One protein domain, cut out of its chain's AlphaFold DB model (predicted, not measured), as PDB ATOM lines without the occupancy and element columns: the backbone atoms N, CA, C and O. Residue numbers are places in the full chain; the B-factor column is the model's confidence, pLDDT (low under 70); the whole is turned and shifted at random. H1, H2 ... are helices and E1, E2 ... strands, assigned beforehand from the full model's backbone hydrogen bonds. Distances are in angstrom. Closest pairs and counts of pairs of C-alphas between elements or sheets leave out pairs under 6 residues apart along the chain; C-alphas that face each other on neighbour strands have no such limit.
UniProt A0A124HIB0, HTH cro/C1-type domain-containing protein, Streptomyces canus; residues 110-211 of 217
ATOM      1  N   HIS A 110     175.358 135.485 170.174       46.38
ATOM      2  CA  HIS A 110     175.794 135.627 168.783       46.38
ATOM      3  C   HIS A 110     175.379 134.528 167.768       46.38
ATOM      4  O   HIS A 110     175.101 134.899 166.632       46.38
ATOM      5  N   HIS A 111     175.308 133.226 168.099       48.25
ATOM      6  CA  HIS A 111     174.947 132.174 167.118       48.25
ATOM      7  C   HIS A 111     173.435 131.972 166.960       48.25
ATOM      8  O   HIS A 111     172.950 131.915 165.831       48.25
ATOM      9  N   GLN A 112     172.674 131.949 168.061       53.03
ATOM     10  CA  GLN A 112     171.209 132.066 167.978       53.03
ATOM     11  C   GLN A 112     170.828 133.377 167.291       53.03
ATOM     12  O   GLN A 112     169.916 133.427 166.472       53.03
ATOM     13  N   TRP A 113     171.607 134.432 167.535       62.50
ATOM     14  CA  TRP A 113     171.421 135.714 166.882       62.50
ATOM     15  C   TRP A 113     171.685 135.647 165.381       62.50
ATOM     16  O   TRP A 113     171.024 136.379 164.666       62.50
ATOM     17  N   ALA A 114     172.575 134.787 164.873       76.62
ATOM     18  CA  ALA A 114     172.823 134.669 163.434       76.62
ATOM     19  C   ALA A 114     171.642 134.027 162.683       76.62
ATOM     20  O   ALA A 114     171.217 134.541 161.648       76.62
ATOM     21  N   ILE A 115     171.071 132.942 163.218       79.62
ATOM     22  CA  ILE A 115     169.868 132.328 162.635       79.62
ATOM     23  C   ILE A 115     168.683 133.287 162.764       79.62
ATOM     24  O   ILE A 115     167.985 133.539 161.781       79.62
ATOM     25  N   ASN A 116     168.491 133.881 163.943       77.88
ATOM     26  CA  ASN A 116     167.362 134.773 164.192       77.88
ATOM     27  C   ASN A 116     167.445 136.061 163.378       77.88
ATOM     28  O   ASN A 116     166.451 136.455 162.779       77.88
ATOM     29  N   ILE A 117     168.617 136.690 163.273       82.44
ATOM     30  CA  ILE A 117     168.775 137.902 162.464       82.44
ATOM     31  C   ILE A 117     168.577 137.609 160.975       82.44
ATOM     32  O   ILE A 117     167.949 138.404 160.283       82.44
ATOM     33  N   ALA A 118     169.021 136.445 160.483       87.44
ATOM     34  CA  ALA A 118     168.781 136.028 159.104       87.44
ATOM     35  C   ALA A 118     167.292 135.728 158.841       87.44
ATOM     36  O   ALA A 118     166.759 136.095 157.791       87.44
ATOM     37  N   ARG A 119     166.589 135.107 159.798       86.50
ATOM     38  CA  ARG A 119     165.134 134.883 159.726       86.50
ATOM     39  C   ARG A 119     164.357 136.194 159.746       86.50
ATOM     40  O   ARG A 119     163.504 136.386 158.881       86.50
ATOM     41  N   LYS A 120     164.692 137.101 160.668       85.69
ATOM     42  CA  LYS A 120     164.130 138.458 160.731       85.69
ATOM     43  C   LYS A 120     164.375 139.202 159.425       85.69
ATOM     44  O   LYS A 120     163.439 139.754 158.863       85.69
ATOM     45  N   HIS A 121     165.591 139.127 158.879       92.56
ATOM     46  CA  HIS A 121     165.938 139.737 157.592       92.56
ATOM     47  C   HIS A 121     165.008 139.248 156.485       92.56
ATOM     48  O   HIS A 121     164.343 140.057 155.837       92.56
ATOM     49  N   ARG A 122     164.863 137.928 156.343       92.62
ATOM     50  CA  ARG A 122     163.948 137.333 155.365       92.62
ATOM     51  C   ARG A 122     162.492 137.755 155.593       92.62
ATOM     52  O   ARG A 122     161.791 138.057 154.630       92.62
ATOM     53  N   ALA A 123     162.026 137.774 156.842       90.56
ATOM     54  CA  ALA A 123     160.659 138.164 157.183       90.56
ATOM     55  C   ALA A 123     160.368 139.628 156.816       90.56
ATOM     56  O   ALA A 123     159.334 139.919 156.216       90.56
ATOM     57  N   VAL A 124     161.302 140.535 157.106       91.94
ATOM     58  CA  VAL A 124     161.186 141.963 156.785       91.94
ATOM     59  C   VAL A 124     161.198 142.187 155.275       91.94
ATOM     60  O   VAL A 124     160.326 142.885 154.767       91.94
ATOM     61  N   VAL A 125     162.106 141.537 154.536       94.88
ATOM     62  CA  VAL A 125     162.127 141.594 153.061       94.88
ATOM     63  C   VAL A 125     160.785 141.150 152.470       94.88
ATOM     64  O   VAL A 125     160.240 141.818 151.587       94.88
ATOM     65  N   ASN A 126     160.219 140.052 152.979       93.81
ATOM     66  CA  ASN A 126     158.918 139.559 152.531       93.81
ATOM     67  C   ASN A 126     157.794 140.557 152.833       93.81
ATOM     68  O   ASN A 126     156.951 140.803 151.973       93.81
ATOM     69  N   ARG A 127     157.793 141.170 154.023       93.69
ATOM     70  CA  ARG A 127     156.791 142.176 154.401       93.69
ATOM     71  C   ARG A 127     156.878 143.428 153.533       93.69
ATOM     72  O   ARG A 127     155.847 143.859 153.029       93.69
ATOM     73  N   ILE A 128     158.079 143.952 153.276       93.12
ATOM     74  CA  ILE A 128     158.283 145.082 152.350       93.12
ATOM     75  C   ILE A 128     157.717 144.740 150.968       93.12
ATOM     76  O   ILE A 128     156.938 145.504 150.403       93.12
ATOM     77  N   THR A 129     158.070 143.562 150.445       92.94
ATOM     78  CA  THR A 129     157.609 143.095 149.129       92.94
ATOM     79  C   THR A 129     156.082 143.018 149.069       92.94
ATOM     80  O   THR A 129     155.478 143.485 148.104       92.94
ATOM     81  N   ASN A 130     155.449 142.463 150.104       92.12
ATOM     82  CA  ASN A 130     153.995 142.339 150.178       92.12
ATOM     83  C   ASN A 130     153.302 143.704 150.275       92.12
ATOM     84  O   ASN A 130     152.304 143.918 149.591       92.12
ATOM     85  N   HIS A 131     153.842 144.644 151.056       91.75
ATOM     86  CA  HIS A 131     153.278 145.989 151.162       91.75
ATOM     87  C   HIS A 131     153.412 146.785 149.860       91.75
ATOM     88  O   HIS A 131     152.451 147.434 149.455       91.75
ATOM     89  N   TYR A 132     154.543 146.699 149.151       89.69
ATOM     90  CA  TYR A 132     154.663 147.346 147.839       89.69
ATOM     91  C   TYR A 132     153.758 146.719 146.780       89.69
ATOM     92  O   TYR A 132     153.199 147.445 145.960       89.69
ATOM     93  N   ARG A 133     153.573 145.395 146.814       89.25
ATOM     94  CA  ARG A 133     152.605 144.721 145.941       89.25
ATOM     95  C   ARG A 133     151.185 145.210 146.216       89.25
ATOM     96  O   ARG A 133     150.523 145.650 145.285       89.25
ATOM     97  N   SER A 134     150.765 145.203 147.480       85.44
ATOM     98  CA  SER A 134     149.447 145.698 147.891       85.44
ATOM     99  C   SER A 134     149.245 147.160 147.481       85.44
ATOM    100  O   SER A 134     148.224 147.490 146.891       85.44
ATOM    101  N   ALA A 135     150.253 148.018 147.669       85.62
ATOM    102  CA  ALA A 135     150.200 149.411 147.235       85.62
ATOM    103  C   ALA A 135     150.028 149.579 145.716       85.62
ATOM    104  O   ALA A 135     149.391 150.531 145.268       85.62
ATOM    105  N   PHE A 136     150.628 148.701 144.912       84.44
ATOM    106  CA  PHE A 136     150.481 148.723 143.458       84.44
ATOM    107  C   PHE A 136     149.090 148.239 143.021       84.44
ATOM    108  O   PHE A 136     148.472 148.826 142.130       84.44
ATOM    109  N   GLU A 137     148.584 147.189 143.668       84.38
ATOM    110  CA  GLU A 137     147.255 146.632 143.406       84.38
ATOM    111  C   GLU A 137     146.150 147.651 143.729       84.38
ATOM    112  O   GLU A 137     145.306 147.907 142.869       84.38
ATOM    113  N   SER A 138     146.210 148.314 144.892       75.56
ATOM    114  CA  SER A 138     145.248 149.358 145.286       75.56
ATOM    115  C   SER A 138     145.215 150.536 144.304       75.56
ATOM    116  O   SER A 138     144.137 150.969 143.905       75.56
ATOM    117  N   GLN A 139     146.372 150.968 143.787       74.19
ATOM    118  CA  GLN A 139     146.430 152.050 142.792       74.19
ATOM    119  C   GLN A 139     145.816 151.686 141.448       74.19
ATOM    120  O   GLN A 139     145.244 152.530 140.760       74.19
ATOM    121  N   THR A 140     145.943 150.422 141.051       69.44
ATOM    122  CA  THR A 140     145.339 149.939 139.807       69.44
ATOM    123  C   THR A 140     143.809 149.948 139.917       69.44
ATOM    124  O   THR A 140     143.113 150.272 138.951       69.44
ATOM    125  N   ILE A 141     143.281 149.645 141.108       67.31
ATOM    126  CA  ILE A 141     141.849 149.720 141.416       67.31
ATOM    127  C   ILE A 141     141.382 151.182 141.445       67.31
ATOM    128  O   ILE A 141     140.389 151.498 140.793       67.31
ATOM    129  N   GLU A 142     142.107 152.092 142.102       64.81
ATOM    130  CA  GLU A 142     141.793 153.532 142.102       64.81
ATOM    131  C   GLU A 142     141.728 154.098 140.682       64.81
ATOM    132  O   GLU A 142     140.741 154.740 140.327       64.81
ATOM    133  N   ALA A 143     142.728 153.811 139.840       65.81
ATOM    134  CA  ALA A 143     142.740 154.250 138.442       65.81
ATOM    135  C   ALA A 143     141.493 153.787 137.659       65.81
ATOM    136  O   ALA A 143     141.152 154.368 136.629       65.81
ATOM    137  N   THR A 144     140.811 152.754 138.159       69.88
ATOM    138  CA  THR A 144     139.576 152.201 137.601       69.88
ATOM    139  C   THR A 144     138.308 152.777 138.258       69.88
ATOM    140  O   THR A 144     137.286 152.882 137.581       69.88
ATOM    141  N   VAL A 145     138.342 153.149 139.548       72.56
ATOM    142  CA  VAL A 145     137.150 153.460 140.377       72.56
ATOM    143  C   VAL A 145     137.040 154.940 140.800       72.56
ATOM    144  O   VAL A 145     135.928 155.429 140.988       72.56
ATOM    145  N   GLY A 146     138.144 155.692 140.880       65.12
ATOM    146  CA  GLY A 146     138.152 157.146 141.113       65.12
ATOM    147  C   GLY A 146     137.996 157.626 142.568       65.12
ATOM    148  O   GLY A 146     137.733 158.811 142.774       65.12
ATOM    149  N   GLU A 147     138.149 156.753 143.568       61.69
ATOM    150  CA  GLU A 147     138.179 157.122 144.998       61.69
ATOM    151  C   GLU A 147     139.616 157.341 145.512       61.69
ATOM    152  O   GLU A 147     140.509 156.618 145.086       61.69
ATOM    153  N   PRO A 148     139.854 158.286 146.449       60.59
ATOM    154  CA  PRO A 148     141.201 158.600 146.927       60.59
ATOM    155  C   PRO A 148     141.871 157.429 147.668       60.59
ATOM    156  O   PRO A 148     141.385 156.966 148.704       60.59
ATOM    157  N   ASP A 149     143.035 157.008 147.172       69.19
ATOM    158  CA  ASP A 149     143.770 155.827 147.646       69.19
ATOM    159  C   ASP A 149     144.616 156.080 148.910       69.19
ATOM    160  O   ASP A 149     145.841 156.251 148.892       69.19
ATOM    161  N   ASN A 150     143.937 156.087 150.057       77.69
ATOM    162  CA  ASN A 150     144.590 156.125 151.366       77.69
ATOM    163  C   ASN A 150     145.311 154.799 151.696       77.69
ATOM    164  O   ASN A 150     146.312 154.795 152.413       77.69
ATOM    165  N   GLU A 151     144.840 153.668 151.164       78.44
ATOM    166  CA  GLU A 151     145.381 152.340 151.480       78.44
ATOM    167  C   GLU A 151     146.779 152.127 150.894       78.44
ATOM    168  O   GLU A 151     147.686 151.687 151.604       78.44
ATOM    169  N   SER A 152     147.008 152.512 149.637       80.50
ATOM    170  CA  SER A 152     148.336 152.459 149.024       80.50
ATOM    171  C   SER A 152     149.308 153.420 149.685       80.50
ATOM    172  O   SER A 152     150.478 153.076 149.883       80.50
ATOM    173  N   ALA A 153     148.843 154.608 150.083       83.00
ATOM    174  CA  ALA A 153     149.669 155.558 150.821       83.00
ATOM    175  C   ALA A 153     150.139 154.963 152.162       83.00
ATOM    176  O   ALA A 153     151.334 155.013 152.472       83.00
ATOM    177  N   VAL A 154     149.233 154.328 152.916       84.19
ATOM    178  CA  VAL A 154     149.560 153.622 154.166       84.19
ATOM    179  C   VAL A 154     150.508 152.451 153.904       84.19
ATOM    180  O   VAL A 154     151.546 152.351 154.559       84.19
ATOM    181  N   ALA A 155     150.219 151.597 152.920       84.06
ATOM    182  CA  ALA A 155     151.058 150.449 152.584       84.06
ATOM    183  C   ALA A 155     152.488 150.872 152.196       84.06
ATOM    184  O   ALA A 155     153.461 150.278 152.667       84.06
ATOM    185  N   ARG A 156     152.646 151.950 151.417       86.44
ATOM    186  CA  ARG A 156     153.959 152.535 151.080       86.44
ATOM    187  C   ARG A 156     154.682 153.086 152.298       86.44
ATOM    188  O   ARG A 156     155.891 152.893 152.418       86.44
ATOM    189  N   ALA A 157     153.968 153.768 153.192       86.00
ATOM    190  CA  ALA A 157     154.555 154.299 154.415       86.00
ATOM    191  C   ALA A 157     155.083 153.170 155.314       86.00
ATOM    192  O   ALA A 157     156.213 153.256 155.797       86.00
ATOM    193  N   VAL A 158     154.315 152.085 155.479       85.94
ATOM    194  CA  VAL A 158     154.745 150.889 156.225       85.94
ATOM    195  C   VAL A 158     155.955 150.236 155.555       85.94
ATOM    196  O   VAL A 158     156.951 149.971 156.227       85.94
ATOM    197  N   ALA A 159     155.921 150.049 154.231       89.81
ATOM    198  CA  ALA A 159     157.055 149.508 153.483       89.81
ATOM    199  C   ALA A 159     158.331 150.336 153.707       89.81
ATOM    200  O   ALA A 159     159.380 149.770 154.011       89.81
ATOM    201  N   LYS A 160     158.234 151.673 153.674       89.31
ATOM    202  CA  LYS A 160     159.381 152.559 153.911       89.31
ATOM    203  C   LYS A 160     159.930 152.455 155.338       89.31
ATOM    204  O   LYS A 160     161.140 152.498 155.531       89.31
ATOM    205  N   GLN A 161     159.069 152.288 156.344       85.75
ATOM    206  CA  GLN A 161     159.522 152.060 157.724       85.75
ATOM    207  C   GLN A 161     160.266 150.731 157.879       85.75
ATOM    208  O   GLN A 161     161.270 150.673 158.592       85.75
ATOM    209  N   LEU A 162     159.797 149.688 157.195       89.19
ATOM    210  CA  LEU A 162     160.450 148.384 157.176       89.19
ATOM    211  C   LEU A 162     161.778 148.414 156.404       89.19
ATOM    212  O   LEU A 162     162.697 147.701 156.792       89.19
ATOM    213  N   GLU A 163     161.929 149.247 155.368       92.50
ATOM    214  CA  GLU A 163     163.223 149.459 154.693       92.50
ATOM    215  C   GLU A 163     164.286 150.018 155.645       92.50
ATOM    216  O   GLU A 163     165.424 149.549 155.626       92.50
ATOM    217  N   TYR A 164     163.923 150.978 156.504       87.88
ATOM    218  CA  TYR A 164     164.838 151.502 157.524       87.88
ATOM    219  C   TYR A 164     165.231 150.423 158.531       87.88
ATOM    220  O   TYR A 164     166.415 150.235 158.804       87.88
ATOM    221  N   TYR A 165     164.256 149.646 159.007       85.75
ATOM    222  CA  TYR A 165     164.539 148.514 159.886       85.75
ATOM    223  C   TYR A 165     165.446 147.475 159.207       85.75
ATOM    224  O   TYR A 165     166.388 146.969 159.813       85.75
ATOM    225  N   LEU A 166     165.222 147.197 157.920       92.31
ATOM    226  CA  LEU A 166     166.050 146.292 157.130       92.31
ATOM    227  C   LEU A 166     167.488 146.805 156.975       92.31
ATOM    228  O   LEU A 166     168.421 145.998 156.993       92.31
ATOM    229  N   TYR A 167     167.677 148.118 156.826       92.12
ATOM    230  CA  TYR A 167     168.996 148.746 156.814       92.12
ATOM    231  C   TYR A 167     169.731 148.505 158.137       92.12
ATOM    232  O   TYR A 167     170.826 147.940 158.132       92.12
ATOM    233  N   ASP A 168     169.104 148.841 159.266       84.56
ATOM    234  CA  ASP A 168     169.704 148.684 160.598       84.56
ATOM    235  C   ASP A 168     170.030 147.217 160.909       84.56
ATOM    236  O   ASP A 168     171.101 146.892 161.436       84.56
ATOM    237  N   LEU A 169     169.138 146.310 160.505       87.31
ATOM    238  CA  LEU A 169     169.324 144.873 160.644       87.31
ATOM    239  C   LEU A 169     170.533 144.379 159.840       87.31
ATOM    240  O   LEU A 169     171.326 143.581 160.335       87.31
ATOM    241  N   ARG A 170     170.720 144.867 158.609       92.19
ATOM    242  CA  ARG A 170     171.875 144.504 157.772       92.19
ATOM    243  C   ARG A 170     173.177 145.103 158.286       92.19
ATOM    244  O   ARG A 170     174.193 144.418 158.243       92.19
ATOM    245  N   GLU A 171     173.153 146.313 158.834       89.00
ATOM    246  CA  GLU A 171     174.299 146.894 159.544       89.00
ATOM    247  C   GLU A 171     174.679 146.053 160.770       89.00
ATOM    248  O   GLU A 171     175.856 145.840 161.064       89.00
ATOM    249  N   GLU A 172     173.694 145.539 161.507       82.44
ATOM    250  CA  GLU A 172     173.927 144.603 162.607       82.44
ATOM    251  C   GLU A 172     174.508 143.266 162.126       82.44
ATOM    252  O   GLU A 172     175.446 142.757 162.745       82.44
ATOM    253  N   MET A 173     174.018 142.725 161.007       88.62
ATOM    254  CA  MET A 173     174.591 141.534 160.373       88.62
ATOM    255  C   MET A 173     176.051 141.764 159.956       88.62
ATOM    256  O   MET A 173     176.915 140.953 160.290       88.62
ATOM    257  N   ALA A 174     176.344 142.895 159.306       88.94
ATOM    258  CA  ALA A 174     177.683 143.262 158.856       88.94
ATOM    259  C   ALA A 174     178.656 143.447 160.030       88.94
ATOM    260  O   ALA A 174     179.743 142.872 160.028       88.94
ATOM    261  N   ARG A 175     178.242 144.157 161.093       84.25
ATOM    262  CA  ARG A 175     179.031 144.318 162.332       84.25
ATOM    263  C   ARG A 175     179.371 142.991 163.010       84.25
ATOM    264  O   ARG A 175     180.341 142.921 163.761       84.25
ATOM    265  N   ARG A 176     178.574 141.949 162.770       80.81
ATOM    266  CA  ARG A 176     178.785 140.589 163.290       80.81
ATOM    267  C   ARG A 176     179.543 139.678 162.328       80.81
ATOM    268  O   ARG A 176     179.733 138.510 162.652       80.81
ATOM    269  N   GLY A 177     179.961 140.182 161.166       87.56
ATOM    270  CA  GLY A 177     180.639 139.394 160.138       87.56
ATOM    271  C   GLY A 177     179.742 138.345 159.474       87.56
ATOM    272  O   GLY A 177     180.250 137.359 158.946       87.56
ATOM    273  N   LEU A 178     178.416 138.519 159.522       87.31
ATOM    274  CA  LEU A 178     177.479 137.612 158.866       87.31
ATOM    275  C   LEU A 178     177.419 137.898 157.365       87.31
ATOM    276  O   LEU A 178     177.475 139.050 156.932       87.31
ATOM    277  N   VAL A 179     177.243 136.838 156.574       89.81
ATOM    278  CA  VAL A 179     176.987 136.968 155.136       89.81
ATOM    279  C   VAL A 179     175.641 137.660 154.944       89.81
ATOM    280  O   VAL A 179     174.618 137.197 155.448       89.81
ATOM    281  N   LEU A 180     175.648 138.779 154.220       91.56
ATOM    282  CA  LEU A 180     174.441 139.536 153.923       91.56
ATOM    283  C   LEU A 180     173.651 138.837 152.808       91.56
ATOM    284  O   LEU A 180     174.191 138.683 151.711       91.56
ATOM    285  N   PRO A 181     172.377 138.464 153.032       92.19
ATOM    286  CA  PRO A 181     171.541 137.927 151.968       92.19
ATOM    287  C   PRO A 181     171.349 138.960 150.854       92.19
ATOM    288  O   PRO A 181     171.351 140.169 151.113       92.19
ATOM    289  N   GLU A 182     171.166 138.509 149.619       91.75
ATOM    290  CA  GLU A 182     170.850 139.411 148.512       91.75
ATOM    291  C   GLU A 182     169.467 140.046 148.698       91.75
ATOM    292  O   GLU A 182     168.557 139.454 149.284       91.75
ATOM    293  N   LEU A 183     169.321 141.285 148.226       93.12
ATOM    294  CA  LEU A 183     168.028 141.959 148.191       93.12
ATOM    295  C   LEU A 183     167.295 141.601 146.892       93.12
ATOM    296  O   LEU A 183     167.949 141.409 145.864       93.12
ATOM    297  N   PRO A 184     165.949 141.556 146.899       91.75
ATOM    298  CA  PRO A 184     165.177 141.412 145.674       91.75
ATOM    299  C   PRO A 184     165.540 142.491 144.635       91.75
ATOM    300  O   PRO A 184     165.825 143.633 145.016       91.75
ATOM    301  N   PRO A 185     165.490 142.178 143.327       88.06
ATOM    302  CA  PRO A 185     165.772 143.152 142.279       88.06
ATOM    303  C   PRO A 185     164.932 144.426 142.429       88.06
ATOM    304  O   PRO A 185     163.723 144.364 142.641       88.06
ATOM    305  N   GLY A 186     165.577 145.587 142.313       84.19
ATOM    306  CA  GLY A 186     164.916 146.892 142.417       84.19
ATOM    307  C   GLY A 186     164.669 147.393 143.845       84.19
ATOM    308  O   GLY A 186     164.388 148.579 144.004       84.19
ATOM    309  N   MET A 187     164.838 146.558 144.878       89.69
ATOM    310  CA  MET A 187     164.761 147.008 146.269       89.69
ATOM    311  C   MET A 187     166.006 147.828 146.623       89.69
ATOM    312  O   MET A 187     167.132 147.326 146.591       89.69
ATOM    313  N   LYS A 188     165.796 149.093 146.988       86.56
ATOM    314  CA  LYS A 188     166.836 149.977 147.513       86.56
ATOM    315  C   LYS A 188     166.502 150.299 148.955       86.56
ATOM    316  O   LYS A 188     165.450 150.856 149.229       86.56
ATOM    317  N   ILE A 189     167.408 149.954 149.855       88.62
ATOM    318  CA  ILE A 189     167.303 150.336 151.260       88.62
ATOM    319  C   ILE A 189     168.177 151.557 151.508       88.62
ATOM    320  O   ILE A 189     169.283 151.665 150.977       88.62
ATOM    321  N   GLU A 190     167.677 152.470 152.323       86.06
ATOM    322  CA  GLU A 190     168.364 153.705 152.681       86.06
ATOM    323  C   GLU A 190     168.522 153.764 154.190       86.06
ATOM    324  O   GLU A 190     167.689 153.246 154.937       86.06
ATOM    325  N   LYS A 191     169.589 154.422 154.642       84.19
ATOM    326  CA  LYS A 191     169.727 154.751 156.053       84.19
ATOM    327  C   LYS A 191     168.597 155.699 156.445       84.19
ATOM    328  O   LYS A 191     168.290 156.643 155.714       84.19
ATOM    329  N   ARG A 192     168.012 155.473 157.617       78.00
ATOM    330  CA  ARG A 192     167.024 156.384 158.187       78.00
ATOM    331  C   ARG A 192     167.618 157.797 158.377       78.00
ATOM    332  O   ARG A 192     168.745 157.895 158.868       78.00
ATOM    333  N   PRO A 193     166.883 158.879 158.050       77.81
ATOM    334  CA  PRO A 193     167.218 160.228 158.522       77.81
ATOM    335  C   PRO A 193     167.228 160.257 160.060       77.81
ATOM    336  O   PRO A 193     166.447 159.521 160.649       77.81
ATOM    337  N   ASP A 194     168.089 161.071 160.687       61.34
ATOM    338  CA  ASP A 194     168.499 161.049 162.113       61.34
ATOM    339  C   ASP A 194     167.372 161.105 163.191       61.34
ATOM    340  O   ASP A 194     167.306 162.009 164.027       61.34
ATOM    341  N   GLU A 195     166.514 160.087 163.231       59.91
ATOM    342  CA  GLU A 195     165.529 159.781 164.268       59.91
ATOM    343  C   GLU A 195     165.913 158.453 164.934       59.91
ATOM    344  O   GLU A 195     166.034 157.421 164.271       59.91
ATOM    345  N   ASN A 196     166.089 158.458 166.253       57.56
ATOM    346  CA  ASN A 196     166.274 157.234 167.022       57.56
ATOM    347  C   ASN A 196     164.910 156.583 167.213       57.56
ATOM    348  O   ASN A 196     164.045 157.130 167.901       57.56
ATOM    349  N   ILE A 197     164.710 155.427 166.589       58.75
ATOM    350  CA  ILE A 197     163.455 154.689 166.663       58.75
ATOM    351  C   ILE A 197     163.772 153.275 167.092       58.75
ATOM    352  O   ILE A 197     164.585 152.597 166.469       58.75
ATOM    353  N   VAL A 198     163.161 152.860 168.197       56.50
ATOM    354  CA  VAL A 198     163.280 151.486 168.663       56.50
ATOM    355  C   VAL A 198     162.159 150.701 168.009       56.50
ATOM    356  O   VAL A 198     160.993 151.101 168.066       56.50
ATOM    357  N   TYR A 199     162.543 149.599 167.383       60.19
ATOM    358  CA  TYR A 199     161.624 148.622 166.834       60.19
ATOM    359  C   TYR A 199     161.518 147.427 167.778       60.19
ATOM    360  O   TYR A 199     162.507 147.078 168.429       60.19
ATOM    361  N   ASP A 200     160.347 146.805 167.851       60.16
ATOM    362  CA  ASP A 200     160.216 145.495 168.483       60.16
ATOM    363  C   ASP A 200     160.744 144.367 167.578       60.16
ATOM    364  O   ASP A 200     161.337 144.581 166.513       60.16
ATOM    365  N   ASP A 201     160.553 143.130 168.039       49.06
ATOM    366  CA  ASP A 201     160.945 141.927 167.313       49.06
ATOM    367  C   ASP A 201     160.174 141.733 165.999       49.06
ATOM    368  O   ASP A 201     160.703 141.098 165.081       49.06
ATOM    369  N   ASP A 202     158.993 142.342 165.892       52.34
ATOM    370  CA  ASP A 202     158.114 142.340 164.729       52.34
ATOM    371  C   ASP A 202     158.324 143.576 163.845       52.34
ATOM    372  O   ASP A 202     157.558 143.818 162.911       52.34
ATOM    373  N   GLY A 203     159.382 144.359 164.066       55.44
ATOM    374  CA  GLY A 203     159.674 145.550 163.267       55.44
ATOM    375  C   GLY A 203     158.597 146.636 163.370       55.44
ATOM    376  O   GLY A 203     158.545 147.509 162.500       55.44
ATOM    377  N   GLU A 204     157.733 146.587 164.385       65.44
ATOM    378  CA  GLU A 204     156.837 147.683 164.728       65.44
ATOM    379  C   GLU A 204     157.570 148.720 165.571       65.44
ATOM    380  O   GLU A 204     158.535 148.435 166.276       65.44
ATOM    381  N   ILE A 205     157.134 149.971 165.466       61.59
ATOM    382  CA  ILE A 205     157.776 151.080 166.166       61.59
ATOM    383  C   ILE A 205     157.289 151.101 167.611       61.59
ATOM    384  O   ILE A 205     156.135 151.442 167.859       61.59
ATOM    385  N   ILE A 206     158.193 150.846 168.557       59.75
ATOM    386  CA  ILE A 206     157.892 150.920 169.992       59.75
ATOM    387  C   ILE A 206     158.290 152.253 170.631       59.75
ATOM    388  O   ILE A 206     157.764 152.600 171.682       59.75
ATOM    389  N   SER A 207     159.179 153.045 170.016       55.78
ATOM    390  CA  SER A 207     159.450 154.426 170.463       55.78
ATOM    391  C   SER A 207     160.146 155.284 169.399       55.78
ATOM    392  O   SER A 207     160.785 154.743 168.500       55.78
ATOM    393  N   ARG A 208     160.018 156.622 169.483       60.62
ATOM    394  CA  ARG A 208     160.685 157.601 168.596       60.62
ATOM    395  C   ARG A 208     161.261 158.788 169.377       60.62
ATOM    396  O   ARG A 208     160.539 159.363 170.187       60.62
ATOM    397  N   TRP A 209     162.490 159.218 169.082       58.78
ATOM    398  CA  TRP A 209     163.028 160.516 169.527       58.78
ATOM    399  C   TRP A 209     164.092 161.090 168.576       58.78
ATOM    400  O   TRP A 209     164.833 160.369 167.910       58.78
ATOM    401  N   THR A 210     164.185 162.418 168.518       42.97
ATOM    402  CA  THR A 210     165.165 163.168 167.713       42.97
ATOM    403  C   THR A 210     166.440 163.452 168.517       42.97
ATOM    404  O   THR A 210     166.412 163.496 169.746       42.97
ATOM    405  N   GLN A 211     167.578 163.680 167.845       44.78
ATOM    406  CA  GLN A 211     168.890 163.973 168.470       44.78
ATOM    407  C   GLN A 211     168.930 165.224 169.393       44.78
ATOM    408  O   GLN A 211     169.984 165.549 169.936       44.78
TER     409      GLN A 211
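This is residues 110 to 211 of the 217 residues of the protein "HTH cro/C1-type domain-containing protein" of Streptomyces canus (UniProt A0A124HIB0). A long hairpin of two helices, H1 and H2, makes the length of this domain, and a small hairpin of two strands, E1 and E2, sits on the H2 side of it, near residues 161 to 165. The long link of residues 176 to 194 joins the two hairpins. The printed part has 102 residues, with two named helices followed by two named strands in the order H1, H2, E1, E2; the sheet, E1 - E2, is antiparallel and the class is mostly helix. The whole is elongated, spanning 51 by 32 by 20 A, and only just loose, close to compact, with a radius of gyration of the C-alphas of 15.5 A.

Start with H1, residues 110 to 145, and pass the tight link to H2, residues 150 to 175. They form a helical hairpin and touch, at a shallow tilt of 21 degrees, opposite ways; their closest C-alphas are those of Ala 135 and Ser 152, 4.0 A apart. In H1 and H2 every O i to N i+4 pair is within hydrogen-bond range. Go on to E1, residues 195 to 199, and E2, residues 205 to 210, an antiparallel hairpin with a tight link; look for N 196 and O 209 at 2.8 A and N 209 and O 196 at 2.9 A, both within hydrogen-bond range. The closest C-alphas of H2 and E1 are those of Tyr 165 and Tyr 199, at 7.5 A. H1 is apart from E1 and E2, and H2 is apart from E2.

Find C-alpha 110 at (175.794, 135.627, 168.783); from there H1 runs 51.2 A to C-alpha 145. H2 begins at C-alpha 150, (144.590, 156.125, 151.366), and runs 38.0 A. E1 measures 12.1 A, and E2 measures 14.3 A, ending at C-alpha 210, (165.165, 163.168, 167.713).

The C-alphas farthest apart, those of His 111 and Gly 146, are 51.5 A apart. The printed part has no cut. Mean pLDDT of the printed part is 78.2; 31 residues are under 70, among them residues 194 to 211.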